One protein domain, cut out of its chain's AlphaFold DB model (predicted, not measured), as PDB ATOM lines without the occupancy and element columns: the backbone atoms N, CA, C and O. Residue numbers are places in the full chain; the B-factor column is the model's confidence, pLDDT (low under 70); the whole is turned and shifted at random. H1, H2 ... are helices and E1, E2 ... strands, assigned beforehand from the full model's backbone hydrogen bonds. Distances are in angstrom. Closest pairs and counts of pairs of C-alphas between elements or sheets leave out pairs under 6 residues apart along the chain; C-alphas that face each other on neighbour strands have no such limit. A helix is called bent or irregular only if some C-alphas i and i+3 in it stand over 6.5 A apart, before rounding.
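This is residues 38 to 99 and 116 to 153 of the 265 residues of the protein "DNA-directed DNA polymerase" of Trichomonas vaginalis (UniProt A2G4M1). A twisted wall of three strands, with E1 and E3 sharply bent, bows over two helices, H1 and H2, on one face. Long loops, residues 55 to 70 and 82 to 99, extend towards opposite ends of the longest axis. The printed part has 100 residues, with named elements in the order H1, E1, E2, H2, E3; the sheet is E2, E1, E3, antiparallel. The class is mixed, with 45 residues in named elements, under half; the whole is compact, radius of gyration of the C-alphas 13.9 A, but elongated, spanning 41 by 24 by 18 A.

E1, residues 71 to 81, spans 24.1 A and bends by 75 degrees at residue 77. E3, residues 141 to 151, spans 23.8 A, bends by 85 degrees at residue 147 and ends at C-alpha 151 (148.795, 131.677, 104.438). E2 is residues 124 to 128, H2 residues 129 to 139, 15.1 A. H1, residues 48 to 54, begins at C-alpha 48 (147.622, 145.683, 98.951).

E1 and E3 are antiparallel at 167 degrees, with N 75 and O 147 2.8 A apart, within hydrogen-bond range. E2 and E1 are antiparallel at 142 degrees, with N 127 and O 74 2.8 A apart, within range. E2, H2 and E3 form a split strand-helix-strand unit, E1 between its parallel strands, with a right-handed crossover. H1 and H2 are on the same face of the sheet E2, E1, E3, making two layers, the sheet and the helices on one face of it. The closest C-alphas of H2 and E1, His 129 and Phe 72, are 5.6 A apart. H1, at a height of 6.9 A over the sheet, is over none of the strands. H1 and H2 are close but not clearly touching, C-alphas 52 and 129 being 7.7 A apart. In both helices every O i to N i+4 pair is within hydrogen-bond range.

The farthest C-alphas, Glu 64 and Glu 99, are 42.5 A apart. Residues 100 to 115 are not printed; C-alphas 99 and 116 are 12.9 A apart across the cut. The link H1 to E1 is long. No printed residue is under pLDDT 70.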
ATOM      1  N   PRO A  38     144.628 127.872 104.252       95.31
ATOM      2  CA  PRO A  38     144.440 129.276 103.918       95.31
ATOM      3  C   PRO A  38     143.398 129.936 104.825       95.31
ATOM      4  O   PRO A  38     142.312 129.401 105.059       95.31
ATOM      5  N   LYS A  39     143.700 131.154 105.265       96.56
ATOM      6  CA  LYS A  39     142.809 132.014 106.041       96.56
ATOM      7  C   LYS A  39     142.159 133.040 105.123       96.56
ATOM      8  O   LYS A  39     142.825 133.672 104.303       96.56
ATOM      9  N   VAL A  40     140.848 133.215 105.260       97.38
ATOM     10  CA  VAL A  40     140.090 134.213 104.493       97.38
ATOM     11  C   VAL A  40     140.500 135.618 104.934       97.38
ATOM     12  O   VAL A  40     140.628 135.889 106.131       97.38
ATOM     13  N   LEU A  41     140.705 136.518 103.971       96.25
ATOM     14  CA  LEU A  41     140.991 137.919 104.260       96.25
ATOM     15  C   LEU A  41     139.770 138.603 104.873       96.25
ATOM     16  O   LEU A  41     138.674 138.563 104.314       96.25
ATOM     17  N   LYS A  42     139.985 139.261 106.010       95.00
ATOM     18  CA  LYS A  42     138.968 140.079 106.666       95.00
ATOM     19  C   LYS A  42     138.963 141.504 106.094       95.00
ATOM     20  O   LYS A  42     139.996 141.932 105.571       95.00
ATOM     21  N   PRO A  43     137.850 142.252 106.200       92.69
ATOM     22  CA  PRO A  43     137.738 143.599 105.640       92.69
ATOM     23  C   PRO A  43     138.859 144.558 106.059       92.69
ATOM     24  O   PRO A  43     139.294 145.377 105.253       92.69
ATOM     25  N   GLU A  44     139.375 144.421 107.281       90.25
ATOM     26  CA  GLU A  44     140.402 145.305 107.844       90.25
ATOM     27  C   GLU A  44     141.772 145.131 107.168       90.25
ATOM     28  O   GLU A  44     142.606 146.034 107.215       90.25
ATOM     29  N   ILE A  45     142.002 143.984 106.520       90.31
ATOM     30  CA  ILE A  45     143.270 143.624 105.871       90.31
ATOM     31  C   ILE A  45     143.160 143.545 104.339       90.31
ATOM     32  O   ILE A  45     144.101 143.109 103.673       90.31
ATOM     33  N   LEU A  46     142.042 144.000 103.750       93.56
ATOM     34  CA  LEU A  46     141.842 144.123 102.295       93.56
ATOM     35  C   LEU A  46     142.607 145.324 101.709       93.56
ATOM     36  O   LEU A  46     142.046 146.217 101.073       93.56
ATOM     37  N   ASN A  47     143.922 145.350 101.912       95.12
ATOM     38  CA  ASN A  47     144.797 146.418 101.452       95.12
ATOM     39  C   ASN A  47     146.091 145.828 100.872       95.12
ATOM     40  O   ASN A  47     146.781 145.049 101.526       95.12
ATOM     41  N   SER A  48     146.436 146.207  99.639       95.44
ATOM     42  CA  SER A  48     147.622 145.683  98.951       95.44
ATOM     43  C   SER A  48     148.930 146.059  99.649       95.44
ATOM     44  O   SER A  48     149.837 145.235  99.708       95.44
ATOM     45  N   GLU A  49     149.034 147.268 100.201       95.88
ATOM     46  CA  GLU A  49     150.209 147.704 100.964       95.88
ATOM     47  C   GLU A  49     150.337 146.910 102.262       95.88
ATOM     48  O   GLU A  49     151.434 146.464 102.589       95.88
ATOM     49  N   TYR A  50     149.224 146.655 102.960       96.38
ATOM     50  CA  TYR A  50     149.221 145.812 104.157       96.38
ATOM     51  C   TYR A  50     149.716 144.397 103.838       96.38
ATOM     52  O   TYR A  50     150.618 143.897 104.509       96.38
ATOM     53  N   LEU A  51     149.170 143.768 102.792       97.25
ATOM     54  CA  LEU A  51     149.556 142.415 102.389       97.25
ATOM     55  C   LEU A  51     151.034 142.333 102.007       97.25
ATOM     56  O   LEU A  51     151.732 141.431 102.455       97.25
ATOM     57  N   LEU A  52     151.534 143.283 101.214       96.94
ATOM     58  CA  LEU A  52     152.934 143.298 100.780       96.94
ATOM     59  C   LEU A  52     153.897 143.655 101.917       96.94
ATOM     60  O   LEU A  52     155.006 143.119 101.971       96.94
ATOM     61  N   LYS A  53     153.479 144.521 102.848       96.44
ATOM     62  CA  LYS A  53     154.260 144.847 104.043       96.44
ATOM     63  C   LYS A  53     154.466 143.612 104.911       96.44
ATOM     64  O   LYS A  53     155.598 143.386 105.322       96.44
ATOM     65  N   HIS A  54     153.435 142.799 105.126       97.31
ATOM     66  CA  HIS A  54     153.530 141.627 106.004       97.31
ATOM     67  C   HIS A  54     153.902 140.324 105.273       97.31
ATOM     68  O   HIS A  54     154.098 139.290 105.909       97.31
ATOM     69  N   LEU A  55     154.044 140.363 103.944       97.69
ATOM     70  CA  LEU A  55     154.530 139.246 103.136       97.69
ATOM     71  C   LEU A  55     155.994 138.933 103.453       97.69
ATOM     72  O   LEU A  55     156.841 139.832 103.413       97.69
ATOM     73  N   PHE A  56     156.276 137.653 103.684       97.50
ATOM     74  CA  PHE A  56     157.606 137.063 103.811       97.50
ATOM     75  C   PHE A  56     158.556 137.541 102.707       97.50
ATOM     76  O   PHE A  56     158.169 137.676 101.541       97.50
ATOM     77  N   LYS A  57     159.833 137.709 103.060       93.75
ATOM     78  CA  LYS A  57     160.916 137.928 102.082       93.75
ATOM     79  C   LYS A  57     161.095 136.693 101.186       93.75
ATOM     80  O   LYS A  57     160.625 135.611 101.530       93.75
ATOM     81  N   ASP A  58     161.774 136.836 100.049       86.94
ATOM     82  CA  ASP A  58     161.845 135.790  99.010       86.94
ATOM     83  C   ASP A  58     162.346 134.422  99.523       86.94
ATOM     84  O   ASP A  58     161.758 133.395  99.182       86.94
ATOM     85  N   ASP A  59     163.346 134.407 100.410       88.25
ATOM     86  CA  ASP A  59     163.925 133.182 100.995       88.25
ATOM     87  C   ASP A  59     163.596 132.983 102.485       88.25
ATOM     88  O   ASP A  59     164.235 132.198 103.181       88.25
ATOM     89  N   GLN A  60     162.585 133.684 103.000       93.31
ATOM     90  CA  GLN A  60     162.114 133.484 104.370       93.31
ATOM     91  C   GLN A  60     161.284 132.197 104.457       93.31
ATOM     92  O   GLN A  60     160.358 132.024 103.671       93.31
ATOM     93  N   GLY A  61     161.606 131.304 105.400       94.44
ATOM     94  CA  GLY A  61     160.884 130.040 105.615       94.44
ATOM     95  C   GLY A  61     159.863 130.060 106.748       94.44
ATOM     96  O   GLY A  61     158.868 129.343 106.699       94.44
ATOM     97  N   GLU A  62     160.096 130.905 107.745       95.88
ATOM     98  CA  GLU A  62     159.365 130.942 109.013       95.88
ATOM     99  C   GLU A  62     158.813 132.352 109.252       95.88
ATOM    100  O   GLU A  62     159.435 133.321 108.803       95.88
ATOM    101  N   PRO A  63     157.678 132.507 109.952       94.62
ATOM    102  CA  PRO A  63     157.149 133.823 110.292       94.62
ATOM    103  C   PRO A  63     158.086 134.561 111.255       94.62
ATOM    104  O   PRO A  63     158.523 134.008 112.262       94.62
ATOM    105  N   GLU A  64     158.373 135.829 110.958       93.88
ATOM    106  CA  GLU A  64     159.292 136.657 111.746       93.88
ATOM    107  C   GLU A  64     158.757 138.090 111.870       93.88
ATOM    108  O   GLU A  64     158.652 138.814 110.881       93.88
ATOM    109  N   GLY A  65     158.428 138.523 113.090       92.94
ATOM    110  CA  GLY A  65     157.986 139.895 113.359       92.94
ATOM    111  C   GLY A  65     156.748 140.303 112.551       92.94
ATOM    112  O   GLY A  65     155.701 139.663 112.635       92.94
ATOM    113  N   ASP A  66     156.862 141.380 111.767       94.12
ATOM    114  CA  ASP A  66     155.797 141.845 110.873       94.12
ATOM    115  C   ASP A  66     155.701 141.021 109.577       94.12
ATOM    116  O   ASP A  66     154.726 141.136 108.842       94.12
ATOM    117  N   LYS A  67     156.660 140.135 109.304       96.25
ATOM    118  CA  LYS A  67     156.685 139.254 108.136       96.25
ATOM    119  C   LYS A  67     156.063 137.907 108.477       96.25
ATOM    120  O   LYS A  67     156.771 136.913 108.605       96.25
ATOM    121  N   PHE A  68     154.741 137.876 108.626       95.75
ATOM    122  CA  PHE A  68     153.997 136.665 108.995       95.75
ATOM    123  C   PHE A  68     153.161 136.061 107.852       95.75
ATOM    124  O   PHE A  68     152.678 134.948 107.995       95.75
ATOM    125  N   ILE A  69     152.993 136.739 106.710       97.19
ATOM    126  CA  ILE A  69     152.238 136.200 105.568       97.19
ATOM    127  C   ILE A  69     153.190 135.437 104.644       97.19
ATOM    128  O   ILE A  69     154.005 136.044 103.951       97.19
ATOM    129  N   SER A  70     153.073 134.115 104.565       97.31
ATOM    130  CA  SER A  70     153.901 133.296 103.672       97.31
ATOM    131  C   SER A  70     153.452 133.355 102.215       97.31
ATOM    132  O   SER A  70     154.276 133.258 101.307       97.31
ATOM    133  N   GLY A  71     152.174 133.594 101.945       97.12
ATOM    134  CA  GLY A  71     151.681 133.796 100.587       97.12
ATOM    135  C   GLY A  71     150.207 134.157 100.572       97.12
ATOM    136  O   GLY A  71     149.483 133.874 101.519       97.12
ATOM    137  N   PHE A  72     149.740 134.786  99.500       97.75
ATOM    138  CA  PHE A  72     148.325 135.115  99.339       97.75
ATOM    139  C   PHE A  72     147.878 135.027  97.883       97.75
ATOM    140  O   PHE A  72     148.691 135.124  96.957       97.75
ATOM    141  N   PHE A  73     146.564 134.883  97.718       97.94
ATOM    142  CA  PHE A  73     145.858 134.844  96.444       97.94
ATOM    143  C   PHE A  73     144.601 135.696  96.576       97.94
ATOM    144  O   PHE A  73     143.769 135.463  97.456       97.94
ATOM    145  N   VAL A  74     144.479 136.709  95.728       98.12
ATOM    146  CA  VAL A  74     143.473 137.759  95.883       98.12
ATOM    147  C   VAL A  74     142.834 138.138  94.560       98.12
ATOM    148  O   VAL A  74     143.463 138.104  93.506       98.12
ATOM    149  N   LEU A  75     141.571 138.545  94.630       98.25
ATOM    150  CA  LEU A  75     140.904 139.281  93.572       98.25
ATOM    151  C   LEU A  75     141.188 140.769  93.769       98.25
ATOM    152  O   LEU A  75     140.814 141.348  94.792       98.25
ATOM    153  N   ILE A  76     141.812 141.389  92.774       98.06
ATOM    154  CA  ILE A  76     142.051 142.829  92.756       98.06
ATOM    155  C   ILE A  76     141.192 143.509  91.698       98.06
ATOM    156  O   ILE A  76     140.901 142.941  90.647       98.06
ATOM    157  N   LYS A  77     140.838 144.765  91.962       97.88
ATOM    158  CA  LYS A  77     140.353 145.713  90.962       97.88
ATOM    159  C   LYS A  77     141.459 146.705  90.659       97.88
ATOM    160  O   LYS A  77     141.794 147.522  91.517       97.88
ATOM    161  N   ILE A  78     142.007 146.651  89.452       97.69
ATOM    162  CA  ILE A  78     142.973 147.647  88.987       97.69
ATOM    163  C   ILE A  78     142.218 148.957  88.759       97.69
ATOM    164  O   ILE A  78     141.204 148.982  88.062       97.69
ATOM    165  N   THR A  79     142.677 150.038  89.384       97.19
ATOM    166  CA  THR A  79     142.051 151.364  89.289       97.19
ATOM    167  C   THR A  79     142.833 152.300  88.384       97.19
ATOM    168  O   THR A  79     142.223 153.115  87.702       97.19
ATOM    169  N   ASP A  80     144.159 152.171  88.362       97.38
ATOM    170  CA  ASP A  80     145.045 153.021  87.572       97.38
ATOM    171  C   ASP A  80     146.263 152.236  87.069       97.38
ATOM    172  O   ASP A  80     146.705 151.287  87.723       97.38
ATOM    173  N   ILE A  81     146.796 152.633  85.909       97.25
ATOM    174  CA  ILE A  81     147.969 152.028  85.266       97.25
ATOM    175  C   ILE A  81     148.900 153.153  84.815       97.25
ATOM    176  O   ILE A  81     148.655 153.798  83.793       97.25
ATOM    177  N   LYS A  82     150.003 153.347  85.541       96.81
ATOM    178  CA  LYS A  82     150.971 154.413  85.245       96.81
ATOM    179  C   LYS A  82     151.826 154.114  84.017       96.81
ATOM    180  O   LYS A  82     152.138 155.017  83.247       96.81
ATOM    181  N   ILE A  83     152.213 152.850  83.823       95.56
ATOM    182  CA  ILE A  83     153.137 152.444  82.758       95.56
ATOM    183  C   ILE A  83     152.424 151.493  81.797       95.56
ATOM    184  O   ILE A  83     152.119 150.345  82.130       95.56
ATOM    185  N   LYS A  84     152.209 151.958  80.563       92.94
ATOM    186  CA  LYS A  84     151.664 151.136  79.478       92.94
ATOM    187  C   LYS A  84     152.795 150.382  78.787       92.94
ATOM    188  O   LYS A  84     153.678 150.992  78.190       92.94
ATOM    189  N   ARG A  85     152.779 149.053  78.874       89.44
ATOM    190  CA  ARG A  85     153.804 148.184  78.279       89.44
ATOM    191  C   ARG A  85     153.353 147.685  76.909       89.44
ATOM    192  O   ARG A  85     152.183 147.355  76.735       89.44
ATOM    193  N   HIS A  86     154.290 147.548  75.971       87.69
ATOM    194  CA  HIS A  86     154.060 146.830  74.706       87.69
ATOM    195  C   HIS A  86     153.747 145.343  74.929       87.69
ATOM    196  O   HIS A  86     153.077 144.715  74.111       87.69
ATOM    197  N   PHE A  87     154.218 144.795  76.054       86.94
ATOM    198  CA  PHE A  87     153.858 143.476  76.561       86.94
ATOM    199  C   PHE A  87     153.175 143.631  77.934       86.94
ATOM    200  O   PHE A  87     153.856 143.713  78.957       86.94
ATOM    201  N   PRO A  88     151.839 143.799  77.970       90.94
ATOM    202  CA  PRO A  88     151.102 143.969  79.218       90.94
ATOM    203  C   PRO A  88     151.145 142.701  80.079       90.94
ATOM    204  O   PRO A  88     150.875 141.605  79.588       90.94
ATOM    205  N   LEU A  89     151.409 142.861  81.379       92.69
ATOM    206  CA  LEU A  89     151.332 141.765  82.354       92.69
ATOM    207  C   LEU A  89     149.882 141.496  82.777       92.69
ATOM    208  O   LEU A  89     149.525 140.375  83.145       92.69
ATOM    209  N   ILE A  90     149.040 142.529  82.698       94.50
ATOM    210  CA  ILE A  90     147.605 142.449  82.966       94.50
ATOM    211  C   ILE A  90     146.951 141.471  81.990       94.50
ATOM    212  O   ILE A  90     147.081 141.593  80.768       94.50
ATOM    213  N   THR A  91     146.226 140.507  82.561       92.25
ATOM    214  CA  THR A  91     145.424 139.543  81.811       92.25
ATOM    215  C   THR A  91     143.942 139.794  82.081       92.25
ATOM    216  O   THR A  91     143.461 139.536  83.181       92.25
ATOM    217  N   VAL A  92     143.219 140.284  81.077       91.94
ATOM    218  CA  VAL A  92     141.773 140.497  81.120       91.94
ATOM    219  C   VAL A  92     141.074 139.163  80.899       91.94
ATOM    220  O   VAL A  92     141.084 138.617  79.794       91.94
ATOM    221  N   ASP A  93     140.461 138.640  81.958       91.50
ATOM    222  CA  ASP A  93     139.557 137.501  81.861       91.50
ATOM    223  C   ASP A  93     138.156 137.991  81.454       91.50
ATOM    224  O   ASP A  93     137.529 138.737  82.216       91.50
ATOM    225  N   PRO A  94     137.652 137.596  80.270       88.38
ATOM    226  CA  PRO A  94     136.335 138.002  79.807       88.38
ATOM    227  C   PRO A  94     135.187 137.512  80.703       88.38
ATOM    228  O   PRO A  94     134.133 138.138  80.715       88.38
ATOM    229  N   GLU A  95     135.336 136.388  81.407       89.88
ATOM    230  CA  GLU A  95     134.296 135.882  82.318       89.88
ATOM    231  C   GLU A  95     134.212 136.720  83.592       89.88
ATOM    232  O   GLU A  95     133.119 137.009  84.073       89.88
ATOM    233  N   LEU A  96     135.363 137.174  84.085       92.31
ATOM    234  CA  LEU A  96     135.460 138.046  85.250       92.31
ATOM    235  C   LEU A  96     135.113 139.509  84.930       92.31
ATOM    236  O   LEU A  96     134.698 140.247  85.818       92.31
ATOM    237  N   ASN A  97     135.285 139.923  83.670       92.06
ATOM    238  CA  ASN A  97     135.053 141.288  83.186       92.06
ATOM    239  C   ASN A  97     134.099 141.290  81.977       92.06
ATOM    240  O   ASN A  97     134.507 141.628  80.855       92.06
ATOM    241  N   PRO A  98     132.832 140.873  82.152       88.19
ATOM    242  CA  PRO A  98     131.879 140.756  81.050       88.19
ATOM    243  C   PRO A  98     131.605 142.095  80.348       88.19
ATOM    244  O   PRO A  98     131.301 142.113  79.158       88.19
ATOM    245  N   GLU A  99     131.754 143.220  81.046       85.12
ATOM    246  CA  GLU A  99     131.609 144.573  80.509       85.12
ATOM    247  C   GLU A  99     132.695 144.961  79.496       85.12
ATOM    248  O   GLU A  99     132.480 145.872  78.694       85.12
ATOM    249  N   PRO A 116     141.586 142.737  74.173       85.75
ATOM    250  CA  PRO A 116     142.417 141.540  74.111       85.75
ATOM    251  C   PRO A 116     142.728 140.997  75.507       85.75
ATOM    252  O   PRO A 116     142.829 141.761  76.463       85.75
ATOM    253  N   ARG A 117     142.969 139.683  75.616       87.50
ATOM    254  CA  ARG A 117     143.320 139.063  76.905       87.50
ATOM    255  C   ARG A 117     144.551 139.682  77.558       87.50
ATOM    256  O   ARG A 117     144.573 139.762  78.770       87.50
ATOM    257  N   SER A 118     145.564 140.093  76.801       89.00
ATOM    258  CA  SER A 118     146.700 140.855  77.336       89.00
ATOM    259  C   SER A 118     146.566 142.297  76.865       89.00
ATOM    260  O   SER A 118     146.658 142.575  75.666       89.00
ATOM    261  N   SER A 119     146.279 143.211  77.792       88.38
ATOM    262  CA  SER A 119     146.037 144.619  77.478       88.38
ATOM    263  C   SER A 119     146.401 145.531  78.651       88.38
ATOM    264  O   SER A 119     146.379 145.131  79.809       88.38
ATOM    265  N   ASN A 120     146.720 146.798  78.366       91.56
ATOM    266  CA  ASN A 120     146.883 147.827  79.400       91.56
ATOM    267  C   ASN A 120     145.510 148.398  79.801       91.56
ATOM    268  O   ASN A 120     145.242 149.582  79.584       91.56
ATOM    269  N   THR A 121     144.619 147.551  80.316       92.88
ATOM    270  CA  THR A 121     143.243 147.926  80.670       92.88
ATOM    271  C   THR A 121     142.990 147.667  82.147       92.88
ATOM    272  O   THR A 121     143.318 146.601  82.656       92.88
ATOM    273  N   CYS A 122     142.389 148.635  82.840       95.62
ATOM    274  CA  CYS A 122     141.928 148.438  84.209       95.62
ATOM    275  C   CYS A 122     140.820 147.377  84.226       95.62
ATOM    276  O   CYS A 122     139.801 147.539  83.555       95.62
ATOM    277  N   CYS A 123     141.023 146.302  84.982       96.00
ATOM    278  CA  CYS A 123     140.093 145.185  85.074       96.00
ATOM    279  C   CYS A 123     140.125 144.562  86.477       96.00
ATOM    280  O   CYS A 123     140.996 144.857  87.305       96.00
ATOM    281  N   LEU A 124     139.158 143.692  86.740       97.44
ATOM    282  CA  LEU A 124     139.232 142.686  87.785       97.44
ATOM    283  C   LEU A 124     140.210 141.586  87.364       97.44
ATOM    284  O   LEU A 124     140.203 141.145  86.212       97.44
ATOM    285  N   MET A 125     141.053 141.148  88.295       96.81
ATOM    286  CA  MET A 125     142.057 140.118  88.040       96.81
ATOM    287  C   MET A 125     142.348 139.327  89.316       96.81
ATOM    288  O   MET A 125     142.540 139.912  90.382       96.81
ATOM    289  N   TYR A 126     142.406 137.999  89.209       97.31
ATOM    290  CA  TYR A 126     142.968 137.157  90.264       97.31
ATOM    291  C   TYR A 126     144.491 137.179  90.180       97.31
ATOM    292  O   TYR A 126     145.061 136.950  89.112       97.31
ATOM    293  N   VAL A 127     145.146 137.449  91.304       97.69
ATOM    294  CA  VAL A 127     146.604 137.539  91.395       97.69
ATOM    295  C   VAL A 127     147.101 136.817  92.637       97.69
ATOM    296  O   VAL A 127     146.484 136.868  93.702       97.69
ATOM    297  N   ASP A 128     148.242 136.152  92.505       97.56
ATOM    298  CA  ASP A 128     149.058 135.773  93.650       97.56
ATOM    299  C   ASP A 128     150.004 136.921  94.029       97.56
ATOM    300  O   ASP A 128     150.139 137.921  93.318       97.56
ATOM    301  N   HIS A 129     150.683 136.767  95.161       96.94
ATOM    302  CA  HIS A 129     151.647 137.752  95.646       96.94
ATOM    303  C   HIS A 129     152.757 138.086  94.626       96.94
ATOM    304  O   HIS A 129     153.129 139.252  94.505       96.94
ATOM    305  N   ILE A 130     153.230 137.104  93.846       97.19
ATOM    306  CA  ILE A 130     154.254 137.286  92.800       97.19
ATOM    307  C   ILE A 130     153.720 138.194  91.689       97.19
ATOM    308  O   ILE A 130     154.332 139.210  91.354       97.19
ATOM    309  N   THR A 131     152.545 137.866  91.145       97.25
ATOM    310  CA  THR A 131     151.927 138.660  90.078       97.25
ATOM    311  C   THR A 131     151.606 140.075  90.554       97.25
ATOM    312  O   THR A 131     151.831 141.030  89.814       97.25
ATOM    313  N   LEU A 132     151.124 140.243  91.792       97.69
ATOM    314  CA  LEU A 132     150.827 141.567  92.343       97.69
ATOM    315  C   LEU A 132     152.089 142.436  92.459       97.69
ATOM    316  O   LEU A 132     152.072 143.594  92.040       97.69
ATOM    317  N   GLN A 133     153.186 141.876  92.980       97.12
ATOM    318  CA  GLN A 133     154.482 142.557  93.034       97.12
ATOM    319  C   GLN A 133     154.944 143.000  91.637       97.12
ATOM    320  O   GLN A 133     155.383 144.138  91.470       97.12
ATOM    321  N   ASP A 134     154.806 142.136  90.629       96.81
ATOM    322  CA  ASP A 134     155.239 142.433  89.259       96.81
ATOM    323  C   ASP A 134     154.377 143.509  88.597       96.81
ATOM    324  O   ASP A 134     154.901 144.420  87.956       96.81
ATOM    325  N   LEU A 135     153.058 143.456  88.786       97.19
ATOM    326  CA  LEU A 135     152.149 144.478  88.273       97.19
ATOM    327  C   LEU A 135     152.476 145.861  88.854       97.19
ATOM    328  O   LEU A 135     152.517 146.850  88.117       97.19
ATOM    329  N   ILE A 136     152.746 145.938  90.160       96.75
ATOM    330  CA  ILE A 136     153.117 147.194  90.825       96.75
ATOM    331  C   ILE A 136     154.487 147.669  90.331       96.75
ATOM    332  O   ILE A 136     154.624 148.821  89.924       96.75
ATOM    333  N   LYS A 137     155.490 146.786  90.300       96.12
ATOM    334  CA  LYS A 137     156.865 147.135  89.922       96.12
ATOM    335  C   LYS A 137     156.990 147.549  88.456       96.12
ATOM    336  O   LYS A 137     157.639 148.545  88.149       96.12
ATOM    337  N   TYR A 138     156.401 146.781  87.541       95.25
ATOM    338  CA  TYR A 138     156.649 146.934  86.107       95.25
ATOM    339  C   TYR A 138     155.573 147.740  85.377       95.25
ATOM    340  O   TYR A 138     155.899 148.374  84.370       95.25
ATOM    341  N   GLN A 139     154.322 147.749  85.852       94.94
ATOM    342  CA  GLN A 139     153.233 148.541  85.257       94.94
ATOM    343  C   GLN A 139     152.769 149.714  86.133       94.94
ATOM    344  O   GLN A 139     151.985 150.546  85.668       94.94
ATOM    345  N   GLY A 140     153.271 149.830  87.367       96.50
ATOM    346  CA  GLY A 140     152.925 150.933  88.262       96.50
ATOM    347  C   GLY A 140     151.437 150.971  88.587       96.50
ATOM    348  O   GLY A 140     150.865 152.060  88.637       96.50
ATOM    349  N   ILE A 141     150.792 149.805  88.714       97.31
ATOM    350  CA  ILE A 141     149.347 149.760  88.939       97.31
ATOM    351  C   ILE A 141     148.978 150.308  90.318       97.31
ATOM    352  O   ILE A 141     149.703 150.121  91.293       97.31
ATOM    353  N   SER A 142     147.797 150.912  90.399       97.56
ATOM    354  CA  SER A 142     147.079 151.098  91.661       97.56
ATOM    355  C   SER A 142     145.874 150.167  91.660       97.56
ATOM    356  O   SER A 142     145.229 149.990  90.620       97.56
ATOM    357  N   CYS A 143     145.567 149.537  92.792       97.31
ATOM    358  CA  CYS A 143     144.479 148.569  92.864       97.31
ATOM    359  C   CYS A 143     143.778 148.563  94.223       97.31
ATOM    360  O   CYS A 143     144.301 149.057  95.218       97.31
ATOM    361  N   LYS A 144     142.577 147.984  94.245       97.50
ATOM    362  CA  LYS A 144     141.833 147.656  95.462       97.50
ATOM    363  C   LYS A 144     141.754 146.144  95.602       97.50
ATOM    364  O   LYS A 144     141.369 145.470  94.646       97.50
ATOM    365  N   VAL A 145     142.085 145.624  96.777       97.94
ATOM    366  CA  VAL A 145     141.890 144.207  97.104       97.94
ATOM    367  C   VAL A 145     140.425 144.014  97.486       97.94
ATOM    368  O   VAL A 145     139.912 144.750  98.322       97.94
ATOM    369  N   LEU A 146     139.734 143.072  96.844       97.44
ATOM    370  CA  LEU A 146     138.301 142.850  97.070       97.44
ATOM    371  C   LEU A 146     138.036 141.668  97.996       97.44
ATOM    372  O   LEU A 146     137.175 141.738  98.862       97.44
ATOM    373  N   GLN A 147     138.755 140.573  97.779       97.56
ATOM    374  CA  GLN A 147     138.623 139.335  98.537       97.56
ATOM    375  C   GLN A 147     139.812 138.429  98.242       97.56
ATOM    376  O   GLN A 147     140.530 138.625  97.259       97.56
ATOM    377  N   GLY A 148     139.998 137.408  99.066       97.00
ATOM    378  CA  GLY A 148     141.014 136.396  98.848       97.00
ATOM    379  C   GLY A 148     141.368 135.677 100.131       97.00
ATOM    380  O   GLY A 148     140.675 135.786 101.143       97.00
ATOM    381  N   TYR A 149     142.469 134.951 100.070       97.00
ATOM    382  CA  TYR A 149     142.995 134.195 101.190       97.00
ATOM    383  C   TYR A 149     144.508 134.340 101.276       97.00
ATOM    384  O   TYR A 149     145.187 134.623 100.284       97.00
ATOM    385  N   TYR A 150     145.028 134.140 102.479       97.50
ATOM    386  CA  TYR A 150     146.450 134.175 102.776       97.50
ATOM    387  C   TYR A 150     146.852 132.981 103.637       97.50
ATOM    388  O   TYR A 150     146.018 132.350 104.281       97.50
ATOM    389  N   TYR A 151     148.137 132.676 103.617       97.44
ATOM    390  CA  TYR A 151     148.795 131.677 104.438       97.44
ATOM    391  C   TYR A 151     149.730 132.409 105.395       97.44
ATOM    392  O   TYR A 151     150.370 133.388 105.001       97.44
ATOM    393  N   ASP A 152     149.787 131.952 106.640       96.06
ATOM    394  CA  ASP A 152     150.643 132.509 107.693       96.06
ATOM    395  C   ASP A 152     151.462 131.451 108.441       96.06
ATOM    396  O   ASP A 152     152.090 131.737 109.458       96.06
ATOM    397  N   GLU A 153     151.483 130.231 107.910       96.19
ATOM    398  CA  GLU A 153     152.420 129.191 108.319       96.19
ATOM    399  C   GLU A 153     153.685 129.228 107.448       96.19
ATOM    400  O   GLU A 153     153.959 130.197 106.734       96.19
TER     401      GLU A 153